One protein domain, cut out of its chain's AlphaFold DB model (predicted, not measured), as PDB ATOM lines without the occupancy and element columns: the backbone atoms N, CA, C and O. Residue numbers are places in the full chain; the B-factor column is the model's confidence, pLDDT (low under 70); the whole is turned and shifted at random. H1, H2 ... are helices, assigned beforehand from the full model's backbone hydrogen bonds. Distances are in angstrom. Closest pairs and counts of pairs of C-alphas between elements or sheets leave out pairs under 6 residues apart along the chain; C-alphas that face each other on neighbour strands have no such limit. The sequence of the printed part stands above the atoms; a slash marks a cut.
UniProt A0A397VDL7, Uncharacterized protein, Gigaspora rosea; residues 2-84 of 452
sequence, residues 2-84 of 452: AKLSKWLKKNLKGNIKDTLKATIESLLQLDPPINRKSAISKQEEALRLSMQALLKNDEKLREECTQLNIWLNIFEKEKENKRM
ATOM      1  N   ALA A   2      55.648 -49.628  11.738       66.75
ATOM      2  CA  ALA A   2      56.058 -48.244  11.434       66.75
ATOM      3  C   ALA A   2      54.903 -47.239  11.183       66.75
ATOM      4  O   ALA A   2      54.962 -46.104  11.651       66.75
ATOM      5  N   LYS A   3      53.825 -47.656  10.498       83.06
ATOM      6  CA  LYS A   3      52.655 -46.793  10.224       83.06
ATOM      7  C   LYS A   3      51.914 -46.375  11.502       83.06
ATOM      8  O   LYS A   3      51.578 -45.207  11.653       83.06
ATOM      9  N   LEU A   4      51.714 -47.314  12.428       85.12
ATOM     10  CA  LEU A   4      51.029 -47.063  13.697       85.12
ATOM     11  C   LEU A   4      51.863 -46.191  14.638       85.12
ATOM     12  O   LEU A   4      51.328 -45.267  15.232       85.12
ATOM     13  N   SER A   5      53.176 -46.415  14.717       83.88
ATOM     14  CA  SER A   5      54.069 -45.571  15.522       83.88
ATOM     15  C   SER A   5      54.092 -44.117  15.025       83.88
ATOM     16  O   SER A   5      53.941 -43.191  15.819       83.88
ATOM     17  N   LYS A   6      54.176 -43.900  13.702       87.50
ATOM     18  CA  LYS A   6      54.105 -42.555  13.103       87.50
ATOM     19  C   LYS A   6      52.748 -41.886  13.346       87.50
ATOM     20  O   LYS A   6      52.694 -40.689  13.617       87.50
ATOM     21  N   TRP A   7      51.665 -42.658  13.274       92.75
ATOM     22  CA  TRP A   7      50.321 -42.182  13.595       92.75
ATOM     23  C   TRP A   7      50.192 -41.803  15.079       92.75
ATOM     24  O   TRP A   7      49.675 -40.731  15.387       92.75
ATOM     25  N   LEU A   8      50.731 -42.619  15.991       90.56
ATOM     26  CA  LEU A   8      50.733 -42.341  17.428       90.56
ATOM     27  C   LEU A   8      51.526 -41.072  17.751       90.56
ATOM     28  O   LEU A   8      51.005 -40.220  18.457       90.56
ATOM     29  N   LYS A   9      52.716 -40.865  17.166       87.44
ATOM     30  CA  LYS A   9      53.483 -39.616  17.363       87.44
ATOM     31  C   LYS A   9      52.670 -38.354  17.045       87.44
ATOM     32  O   LYS A   9      52.830 -37.346  17.719       87.44
ATOM     33  N   LYS A  10      51.798 -38.409  16.032       89.75
ATOM     34  CA  LYS A  10      50.963 -37.269  15.621       89.75
ATOM     35  C   LYS A  10      49.741 -37.069  16.522       89.75
ATOM     36  O   LYS A  10      49.351 -35.931  16.758       89.75
ATOM     37  N   ASN A  11      49.126 -38.154  16.990       90.44
ATOM     38  CA  ASN A  11      47.802 -38.102  17.616       90.44
ATOM     39  C   ASN A  11      47.819 -38.293  19.137       90.44
ATOM     40  O   ASN A  11      46.837 -37.960  19.788       90.44
ATOM     41  N   LEU A  12      48.905 -38.793  19.729       87.94
ATOM     42  CA  LEU A  12      48.932 -39.155  21.147       87.94
ATOM     43  C   LEU A  12      48.752 -37.937  22.063       87.94
ATOM     44  O   LEU A  12      47.865 -37.937  22.906       87.94
ATOM     45  N   LYS A  13      49.533 -36.872  21.847       84.44
ATOM     46  CA  LYS A  13      49.591 -35.698  22.736       84.44
ATOM     47  C   LYS A  13      48.240 -35.002  22.932       84.44
ATOM     48  O   LYS A  13      47.905 -34.619  24.043       84.44
ATOM     49  N   GLY A  14      47.455 -34.862  21.864       84.62
ATOM     50  CA  GLY A  14      46.141 -34.207  21.918       84.62
ATOM     51  C   GLY A  14      45.013 -35.078  22.480       84.62
ATOM     52  O   GLY A  14      43.895 -34.594  22.615       84.62
ATOM     53  N   ASN A  15      45.280 -36.355  22.772       89.75
ATOM     54  CA  ASN A  15      44.246 -37.345  23.092       89.75
ATOM     55  C   ASN A  15      44.500 -38.116  24.392       89.75
ATOM     56  O   ASN A  15      43.789 -39.078  24.674       89.75
ATOM     57  N   ILE A  16      45.477 -37.696  25.199       87.38
ATOM     58  CA  ILE A  16      45.638 -38.215  26.560       87.38
ATOM     59  C   ILE A  16      44.424 -37.775  27.389       87.38
ATOM     60  O   ILE A  16      44.051 -36.602  27.393       87.38
ATOM     61  N   LYS A  17      43.788 -38.742  28.050       90.38
ATOM     62  CA  LYS A  17      42.656 -38.558  28.970       90.38
ATOM     63  C   LYS A  17      43.087 -38.914  30.388       90.38
ATOM     64  O   LYS A  17      44.194 -39.398  30.581       90.38
ATOM     65  N   ASP A  18      42.183 -38.779  31.352       85.94
ATOM     66  CA  ASP A  18      42.456 -38.990  32.784       85.94
ATOM     67  C   ASP A  18      42.788 -40.445  33.169       85.94
ATOM     68  O   ASP A  18      43.210 -40.712  34.293       85.94
ATOM     69  N   THR A  19      42.597 -41.407  32.257       83.38
ATOM     70  CA  THR A  19      42.958 -42.816  32.467       83.38
ATOM     71  C   THR A  19      43.557 -43.444  31.209       83.38
ATOM     72  O   THR A  19      43.292 -43.010  30.082       83.38
ATOM     73  N   LEU A  20      44.312 -44.538  31.385       83.81
ATOM     74  CA  LEU A  20      44.829 -45.338  30.268       83.81
ATOM     75  C   LEU A  20      43.697 -45.877  29.383       83.81
ATOM     76  O   LEU A  20      43.810 -45.841  28.161       83.81
ATOM     77  N   LYS A  21      42.593 -46.327  29.991       87.12
ATOM     78  CA  LYS A  21      41.433 -46.859  29.266       87.12
ATOM     79  C   LYS A  21      40.764 -45.782  28.410       87.12
ATOM     80  O   LYS A  21      40.636 -45.971  27.206       87.12
ATOM     81  N   ALA A  22      40.448 -44.628  28.998       87.31
ATOM     82  CA  ALA A  22      39.849 -43.512  28.266       87.31
ATOM     83  C   ALA A  22      40.780 -42.973  27.162       87.31
ATOM     84  O   ALA A  22      40.319 -42.572  26.098       87.31
ATOM     85  N   THR A  23      42.098 -43.004  27.385       88.44
ATOM     86  CA  THR A  23      43.091 -42.637  26.363       88.44
ATOM     87  C   THR A  23      43.071 -43.622  25.192       88.44
ATOM     88  O   THR A  23      43.045 -43.202  24.039       88.44
ATOM     89  N   ILE A  24      43.037 -44.933  25.456       89.50
ATOM     90  CA  ILE A  24      42.960 -45.962  24.406       89.50
ATOM     91  C   ILE A  24      41.637 -45.858  23.635       89.50
ATOM     92  O   ILE A  24      41.655 -45.889  22.408       89.50
ATOM     93  N   GLU A  25      40.512 -45.670  24.325       90.81
ATOM     94  CA  GLU A  25      39.199 -45.471  23.699       90.81
ATOM     95  C   GLU A  25      39.185 -44.221  22.807       90.81
ATOM     96  O   GLU A  25      38.762 -44.289  21.652       90.81
ATOM     97  N   SER A  26      39.732 -43.102  23.294       91.50
ATOM     98  CA  SER A  26      39.872 -41.866  22.515       91.50
ATOM     99  C   SER A  26      40.752 -42.066  21.279       91.50
ATOM    100  O   SER A  26      40.459 -41.512  20.223       91.50
ATOM    101  N   LEU A  27      41.823 -42.860  21.375       91.19
ATOM    102  CA  LEU A  27      42.690 -43.167  20.236       91.19
ATOM    103  C   LEU A  27      42.017 -44.105  19.232       91.19
ATOM    104  O   LEU A  27      42.220 -43.933  18.035       91.19
ATOM    105  N   LEU A  28      41.206 -45.065  19.684       89.38
ATOM    106  CA  LEU A  28      40.436 -45.952  18.806       89.38
ATOM    107  C   LEU A  28      39.390 -45.185  17.987       89.38
ATOM    108  O   LEU A  28      39.184 -45.505  16.817       89.38
ATOM    109  N   GLN A  29      38.783 -44.141  18.560       90.00
ATOM    110  CA  GLN A  29      37.823 -43.277  17.858       90.00
ATOM    111  C   GLN A  29      38.445 -42.477  16.704       90.00
ATOM    112  O   GLN A  29      37.740 -42.105  15.771       90.00
ATOM    113  N   LEU A  30      39.761 -42.248  16.731       89.06
ATOM    114  CA  LEU A  30      40.493 -41.538  15.675       89.06
ATOM    115  C   LEU A  30      40.914 -42.431  14.505       89.06
ATOM    116  O   LEU A  30      41.699 -42.007  13.656       89.06
ATOM    117  N   ASP A  31      40.407 -43.660  14.473       86.50
ATOM    118  CA  ASP A  31      40.660 -44.638  13.425       86.50
ATOM    119  C   ASP A  31      42.159 -44.919  13.176       86.50
ATOM    120  O   ASP A  31      42.726 -44.589  12.126       86.50
ATOM    121  N   PRO A  32      42.849 -45.524  14.159       88.06
ATOM    122  CA  PRO A  32      44.253 -45.859  14.018       88.06
ATOM    123  C   PRO A  32      44.455 -46.938  12.943       88.06
ATOM    124  O   PRO A  32      43.580 -47.775  12.719       88.06
ATOM    125  N   PRO A  33      45.641 -47.001  12.307       88.12
ATOM    126  CA  PRO A  33      45.958 -47.997  11.283       88.12
ATOM    127  C   PRO A  33      46.219 -49.389  11.901       88.12
ATOM    128  O   PRO A  33      47.338 -49.908  11.859       88.12
ATOM    129  N   ILE A  34      45.177 -49.981  12.489       86.69
ATOM    130  CA  ILE A  34      45.125 -51.311  13.111       86.69
ATOM    131  C   ILE A  34      44.045 -52.176  12.448       86.69
ATOM    132  O   ILE A  34      43.145 -51.684  11.770       86.69
ATOM    133  N   ASN A  35      44.134 -53.497  12.613       84.81
ATOM    134  CA  ASN A  35      43.193 -54.420  11.980       84.81
ATOM    135  C   ASN A  35      41.798 -54.340  12.631       84.81
ATOM    136  O   ASN A  35      41.557 -54.979  13.656       84.81
ATOM    137  N   ARG A  36      40.859 -53.631  11.990       79.00
ATOM    138  CA  ARG A  36      39.471 -53.487  12.466       79.00
ATOM    139  C   ARG A  36      38.683 -54.798  12.556       79.00
ATOM    140  O   ARG A  36      37.707 -54.866  13.291       79.00
ATOM    141  N   LYS A  37      39.093 -55.847  11.831       81.00
ATOM    142  CA  LYS A  37      38.444 -57.171  11.899       81.00
ATOM    143  C   LYS A  37      38.810 -57.941  13.173       81.00
ATOM    144  O   LYS A  37      38.252 -59.002  13.428       81.00
ATOM    145  N   SER A  38      39.782 -57.454  13.945       82.50
ATOM    146  CA  SER A  38      40.185 -58.079  15.203       82.50
ATOM    147  C   SER A  38      39.282 -57.643  16.359       82.50
ATOM    148  O   SER A  38      38.741 -56.541  16.343       82.50
ATOM    149  N   ALA A  39      39.129 -58.511  17.362       85.75
ATOM    150  CA  ALA A  39      38.396 -58.193  18.585       85.75
ATOM    151  C   ALA A  39      38.927 -56.902  19.236       85.75
ATOM    152  O   ALA A  39      40.133 -56.657  19.202       85.75
ATOM    153  N   ILE A  40      38.045 -56.123  19.872       83.00
ATOM    154  CA  ILE A  40      38.386 -54.846  20.528       83.00
ATOM    155  C   ILE A  40      39.576 -55.019  21.486       83.00
ATOM    156  O   ILE A  40      40.530 -54.255  21.426       83.00
ATOM    157  N   SER A  41      39.609 -56.110  22.255       79.69
ATOM    158  CA  SER A  41      40.728 -56.434  23.152       79.69
ATOM    159  C   SER A  41      42.087 -56.548  22.444       79.69
ATOM    160  O   SER A  41      43.107 -56.123  22.982       79.69
ATOM    161  N   LYS A  42      42.125 -57.076  21.213       83.62
ATOM    162  CA  LYS A  42      43.354 -57.161  20.403       83.62
ATOM    163  C   LYS A  42      43.769 -55.794  19.858       83.62
ATOM    164  O   LYS A  42      44.962 -55.529  19.717       83.62
ATOM    165  N   GLN A  43      42.799 -54.936  19.554       84.50
ATOM    166  CA  GLN A  43      43.038 -53.567  19.100       84.50
ATOM    167  C   GLN A  43      43.625 -52.705  20.227       84.50
ATOM    168  O   GLN A  43      44.640 -52.035  20.025       84.50
ATOM    169  N   GLU A  44      43.043 -52.793  21.425       88.06
ATOM    170  CA  GLU A  44      43.539 -52.140  22.639       88.06
ATOM    171  C   GLU A  44      44.969 -52.586  22.973       88.06
ATOM    172  O   GLU A  44      45.843 -51.754  23.226       88.06
ATOM    173  N   GLU A  45      45.250 -53.893  22.911       85.88
ATOM    174  CA  GLU A  45      46.589 -54.420  23.190       85.88
ATOM    175  C   GLU A  45      47.624 -53.965  22.147       85.88
ATOM    176  O   GLU A  45      48.742 -53.598  22.517       85.88
ATOM    177  N   ALA A  46      47.255 -53.906  20.864       86.56
ATOM    178  CA  ALA A  46      48.135 -53.423  19.800       86.56
ATOM    179  C   ALA A  46      48.504 -51.938  19.966       86.56
ATOM    180  O   ALA A  46      49.668 -51.566  19.778       86.56
ATOM    181  N   LEU A  47      47.534 -51.093  20.340       88.94
ATOM    182  CA  LEU A  47      47.779 -49.685  20.660       88.94
ATOM    183  C   LEU A  47      48.687 -49.550  21.879       88.94
ATOM    184  O   LEU A  47      49.681 -48.828  21.816       88.94
ATOM    185  N   ARG A  48      48.404 -50.306  22.943       88.69
ATOM    186  CA  ARG A  48      49.178 -50.286  24.188       88.69
ATOM    187  C   ARG A  48      50.645 -50.651  23.962       88.69
ATOM    188  O   ARG A  48      51.527 -49.891  24.354       88.69
ATOM    189  N   LEU A  49      50.909 -51.762  23.271       86.94
ATOM    190  CA  LEU A  49      52.270 -52.197  22.932       86.94
ATOM    191  C   LEU A  49      52.994 -51.165  22.058       86.94
ATOM    192  O   LEU A  49      54.181 -50.903  22.247       86.94
ATOM    193  N   SER A  50      52.273 -50.540  21.127       88.75
ATOM    194  CA  SER A  50      52.847 -49.532  20.233       88.75
ATOM    195  C   SER A  50      53.153 -48.213  20.946       88.75
ATOM    196  O   SER A  50      54.174 -47.598  20.651       88.75
ATOM    197  N   MET A  51      52.318 -47.789  21.900       89.50
ATOM    198  CA  MET A  51      52.569 -46.624  22.760       89.50
ATOM    199  C   MET A  51      53.772 -46.860  23.669       89.50
ATOM    200  O   MET A  51      54.631 -45.995  23.804       89.50
ATOM    201  N   GLN A  52      53.874 -48.055  24.244       87.50
ATOM    202  CA  GLN A  52      54.993 -48.421  25.099       87.50
ATOM    203  C   GLN A  52      56.315 -48.476  24.319       87.50
ATOM    204  O   GLN A  52      57.315 -47.906  24.752       87.50
ATOM    205  N   ALA A  53      56.322 -49.107  23.140       87.31
ATOM    206  CA  ALA A  53      57.487 -49.116  22.258       87.31
ATOM    207  C   ALA A  53      57.876 -47.697  21.818       87.31
ATOM    208  O   ALA A  53      59.056 -47.382  21.687       87.31
ATOM    209  N   LEU A  54      56.889 -46.827  21.607       87.94
ATOM    210  CA  LEU A  54      57.115 -45.437  21.243       87.94
ATOM    211  C   LEU A  54      57.778 -44.641  22.381       87.94
ATOM    212  O   LEU A  54      58.782 -43.982  22.135       87.94
ATOM    213  N   LEU A  55      57.273 -44.743  23.614       86.25
ATOM    214  CA  LEU A  55      57.813 -44.030  24.785       86.25
ATOM    215  C   LEU A  55      59.176 -44.573  25.250       86.25
ATOM    216  O   LEU A  55      59.980 -43.835  25.820       86.25
ATOM    217  N   LYS A  56      59.471 -45.852  24.983       85.38
ATOM    218  CA  LYS A  56      60.808 -46.427  25.203       85.38
ATOM    219  C   LYS A  56      61.862 -45.811  24.276       85.38
ATOM    220  O   LYS A  56      62.988 -45.603  24.710       85.38
ATOM    221  N   ASN A  57      61.482 -45.493  23.038       85.38
ATOM    222  CA  ASN A  57      62.402 -45.051  21.986       85.38
ATOM    223  C   ASN A  57      62.450 -43.525  21.779       85.38
ATOM    224  O   ASN A  57      63.259 -43.053  20.986       85.38
ATOM    225  N   ASP A  58      61.571 -42.754  22.424       86.12
ATOM    226  CA  ASP A  58      61.458 -41.301  22.246       86.12
ATOM    227  C   ASP A  58      61.438 -40.602  23.614       86.12
ATOM    228  O   ASP A  58      60.396 -40.471  24.258       86.12
ATOM    229  N   GLU A  59      62.622 -40.199  24.079       85.88
ATOM    230  CA  GLU A  59      62.836 -39.607  25.404       85.88
ATOM    231  C   GLU A  59      62.087 -38.284  25.586       85.88
ATOM    232  O   GLU A  59      61.431 -38.082  26.607       85.88
ATOM    233  N   LYS A  60      62.061 -37.443  24.548       86.38
ATOM    234  CA  LYS A  60      61.297 -36.193  24.552       86.38
ATOM    235  C   LYS A  60      59.797 -36.456  24.692       86.38
ATOM    236  O   LYS A  60      59.121 -35.826  25.499       86.38
ATOM    237  N   LEU A  61      59.262 -37.415  23.935       83.25
ATOM    238  CA  LEU A  61      57.850 -37.789  24.045       83.25
ATOM    239  C   LEU A  61      57.521 -38.387  25.424       83.25
ATOM    240  O   LEU A  61      56.419 -38.187  25.933       83.25
ATOM    241  N   ARG A  62      58.465 -39.116  26.030       84.00
ATOM    242  CA  ARG A  62      58.326 -39.700  27.370       84.00
ATOM    243  C   ARG A  62      58.219 -38.635  28.457       84.00
ATOM    244  O   ARG A  62      57.380 -38.783  29.344       84.00
ATOM    245  N   GLU A  63      59.012 -37.573  28.368       82.88
ATOM    246  CA  GLU A  63      58.910 -36.408  29.255       82.88
ATOM    247  C   GLU A  63      57.605 -35.636  29.032       82.88
ATOM    248  O   GLU A  63      56.949 -35.232  29.986       82.88
ATOM    249  N   GLU A  64      57.160 -35.491  27.782       83.19
ATOM    250  CA  GLU A  64      55.896 -34.810  27.476       83.19
ATOM    251  C   GLU A  64      54.649 -35.621  27.886       83.19
ATOM    252  O   GLU A  64      53.581 -35.048  28.091       83.19
ATOM    253  N   CYS A  65      54.767 -36.948  28.013       85.75
ATOM    254  CA  CYS A  65      53.670 -37.873  28.322       85.75
ATOM    255  C   CYS A  65      53.914 -38.664  29.625       85.75
ATOM    256  O   CYS A  65      53.610 -39.860  29.695       85.75
ATOM    257  N   THR A  66      54.460 -38.018  30.662       82.12
ATOM    258  CA  THR A  66      54.850 -38.668  31.932       82.12
ATOM    259  C   THR A  66      53.731 -39.496  32.566       82.12
ATOM    260  O   THR A  66      53.945 -40.644  32.955       82.12
ATOM    261  N   GLN A  67      52.517 -38.949  32.618       82.19
ATOM    262  CA  GLN A  67      51.353 -39.581  33.242       82.19
ATOM    263  C   GLN A  67      50.945 -40.879  32.526       82.19
ATOM    264  O   GLN A  67      50.682 -41.901  33.159       82.19
ATOM    265  N   LEU A  68      51.000 -40.871  31.192       84.50
ATOM    266  CA  LEU A  68      50.742 -42.051  30.375       84.50
ATOM    267  C   LEU A  68      51.823 -43.127  30.568       84.50
ATOM    268  O   LEU A  68      51.503 -44.313  30.652       84.50
ATOM    269  N   ASN A  69      53.092 -42.721  30.657       82.69
ATOM    270  CA  ASN A  69      54.202 -43.634  30.923       82.69
ATOM    271  C   ASN A  69      54.046 -44.325  32.291       82.69
ATOM    272  O   ASN A  69      54.236 -45.535  32.397       82.69
ATOM    273  N   ILE A  70      53.621 -43.581  33.318       81.44
ATOM    274  CA  ILE A  70      53.313 -44.131  34.646       81.44
ATOM    275  C   ILE A  70      52.207 -45.190  34.551       81.44
ATOM    276  O   ILE A  70      52.384 -46.296  35.059       81.44
ATOM    277  N   TRP A  71      51.096 -44.907  33.864       85.81
ATOM    278  CA  TRP A  71      50.009 -45.883  33.728       85.81
ATOM    279  C   TRP A  71      50.409 -47.140  32.964       85.81
ATOM    280  O   TRP A  71      50.015 -48.239  33.352       85.81
ATOM    281  N   LEU A  72      51.193 -46.997  31.893       84.38
ATOM    282  CA  LEU A  72      51.696 -48.144  31.140       84.38
ATOM    283  C   LEU A  72      52.589 -49.025  32.022       84.38
ATOM    284  O   LEU A  72      52.381 -50.235  32.045       84.38
ATOM    285  N   ASN A  73      53.487 -48.429  32.810       78.81
ATOM    286  CA  ASN A  73      54.359 -49.164  33.729       78.81
ATOM    287  C   ASN A  73      53.584 -49.841  34.871       78.81
ATOM    288  O   ASN A  73      53.869 -50.990  35.200       78.81
ATOM    289  N   ILE A  74      52.581 -49.173  35.457       78.25
ATOM    290  CA  ILE A  74      51.712 -49.773  36.487       78.25
ATOM    291  C   ILE A  74      50.965 -50.974  35.910       78.25
ATOM    292  O   ILE A  74      50.980 -52.050  36.500       78.25
ATOM    293  N   PHE A  75      50.368 -50.825  34.726       75.06
ATOM    294  CA  PHE A  75      49.642 -51.913  34.077       75.06
ATOM    295  C   PHE A  75      50.565 -53.094  33.738       75.06
ATOM    296  O   PHE A  75      50.164 -54.253  33.852       75.06
ATOM    297  N   GLU A  76      51.801 -52.837  33.301       70.81
ATOM    298  CA  GLU A  76      52.786 -53.898  33.078       70.81
ATOM    299  C   GLU A  76      53.163 -54.619  34.361       70.81
ATOM    300  O   GLU A  76      53.112 -55.846  34.390       70.81
ATOM    301  N   LYS A  77      53.431 -53.869  35.430       67.62
ATOM    302  CA  LYS A  77      53.723 -54.424  36.750       67.62
ATOM    303  C   LYS A  77      52.552 -55.250  37.284       67.62
ATOM    304  O   LYS A  77      52.755 -56.316  37.850       67.62
ATOM    305  N   GLU A  78      51.311 -54.829  37.050       66.19
ATOM    306  CA  GLU A  78      50.119 -55.620  37.372       66.19
ATOM    307  C   GLU A  78      49.998 -56.888  36.514       66.19
ATOM    308  O   GLU A  78      49.576 -57.930  37.016       66.19
ATOM    309  N   LYS A  79      50.367 -56.834  35.228       65.12
ATOM    310  CA  LYS A  79      50.380 -58.005  34.334       65.12
ATOM    311  C   LYS A  79      51.483 -58.991  34.725       65.12
ATOM    312  O   LYS A  79      51.253 -60.193  34.661       65.12
ATOM    313  N   GLU A  80      52.645 -58.505  35.149       59.38
ATOM    314  CA  GLU A  80      53.736 -59.316  35.702       59.38
ATOM    315  C   GLU A  80      53.359 -59.924  37.053       59.38
ATOM    316  O   GLU A  80      53.508 -61.127  37.237       59.38
ATOM    317  N   ASN A  81      52.745 -59.152  37.950       56.16
ATOM    318  CA  ASN A  81      52.237 -59.664  39.224       56.16
ATOM    319  C   ASN A  81      51.142 -60.726  39.030       56.16
ATOM    320  O   ASN A  81      51.072 -61.675  39.801       56.16
ATOM    321  N   LYS A  82      50.311 -60.615  37.983       57.66
ATOM    322  CA  LYS A  82      49.349 -61.666  37.590       57.66
ATOM    323  C   LYS A  82      50.015 -62.921  37.015       57.66
ATOM    324  O   LYS A  82      49.370 -63.964  36.956       57.66
ATOM    325  N   ARG A  83      51.266 -62.822  36.558       59.22
ATOM    326  CA  ARG A  83      52.056 -63.942  36.021       59.22
ATOM    327  C   ARG A  83      52.888 -64.649  37.091       59.22
ATOM    328  O   ARG A  83      53.344 -65.753  36.829       59.22
ATOM    329  N   MET A  84      53.067 -64.048  38.268       64.56
ATOM    330  CA  MET A  84      53.843 -64.629  39.361       64.56
ATOM    331  C   MET A  84      52.965 -65.344  40.388       64.56
ATOM    332  O   MET A  84      51.851 -64.916  40.690       64.56
TER     333      MET A  84
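What this domain is: This is residues 2 to 84 of the 452 residues of an uncharacterized protein of Gigaspora rosea (UniProt A0A397VDL7). A long helix, H3, runs through the middle of the domain, and three helices pack crosswise on it: H1 and H5 on roughly opposite sides, and H2 on a side between them. The short helix H4 makes the corner where the chain folds back from the far end of H3 into H5, whose last turns, with the tail after them, stick out as residues 77 to 84. The printed part has 83 residues, with five named helices in the order H1, H2, H3, H4, H5 and no named strand; the class is all helix. It is compact, with a radius of gyration of the C-alphas of 12.4 A, and spans 34 by 31 by 24 A.

Where its parts are: H3, residues 40 to 57, is the longest helix, 26.0 A from C-alpha 40 at (38.386, -54.846, 20.528) to C-alpha 57 at (62.402, -45.051, 21.986). H1 is residues 2 to 11, 14.5 A long, with C-alpha 2 at (56.058, -48.244, 11.434). H2 is residues 20 to 29, 14.4 A long. H4 is residues 59 to 64, 8.7 A long. H5, residues 66 to 81, is 22.4 A long and ends with C-alpha 81 at (52.237, -59.664, 39.224).

How they stand to each other: H3 is the hub. With residues 50 to 54 alone it touches H1, about perpendicular at 84 degrees; the closest C-alphas, of Ser 5 and Ser 50, are 6.3 A apart. With residues 44 to 48 alone it touches H2, only just about perpendicular at 72 degrees; the closest C-alphas are those of Ile 24 and Glu 44, 6.5 A apart. Residues 48 to 55 of H3 touch residues 69 to 72 of H5 at a steep tilt of 63 degrees, opposite ways, and the closest C-alphas, of Gln 52 and Leu 72, are 6.9 A apart. H4 and H3 touch only at the corner, and only just, with 3 pairs of C-alphas within 8 A; the closest are those of Leu 55 and Arg 62, 5.1 A. H2 and H5 only just touch, also with 3 such pairs, the closest C-alphas being those of Leu 20 and Trp 71, 6.3 A apart. H1 and H5 are apart, and so are H2 and H4. In H1, H2, H3, H4 and H5 every O i to N i+4 pair is within hydrogen-bond range.

The domain as a whole: The two C-alphas farthest apart, of Lys 10 and Met 84, are 36.3 A apart. The printed part has no cut. The links H3 to H4 and H4 to H5 are tight, H1 to H2 and H2 to H3 are short, and no link is long. The mean pLDDT of the printed part is 83.2; residue 2 and residues 77 to 84 are under 70.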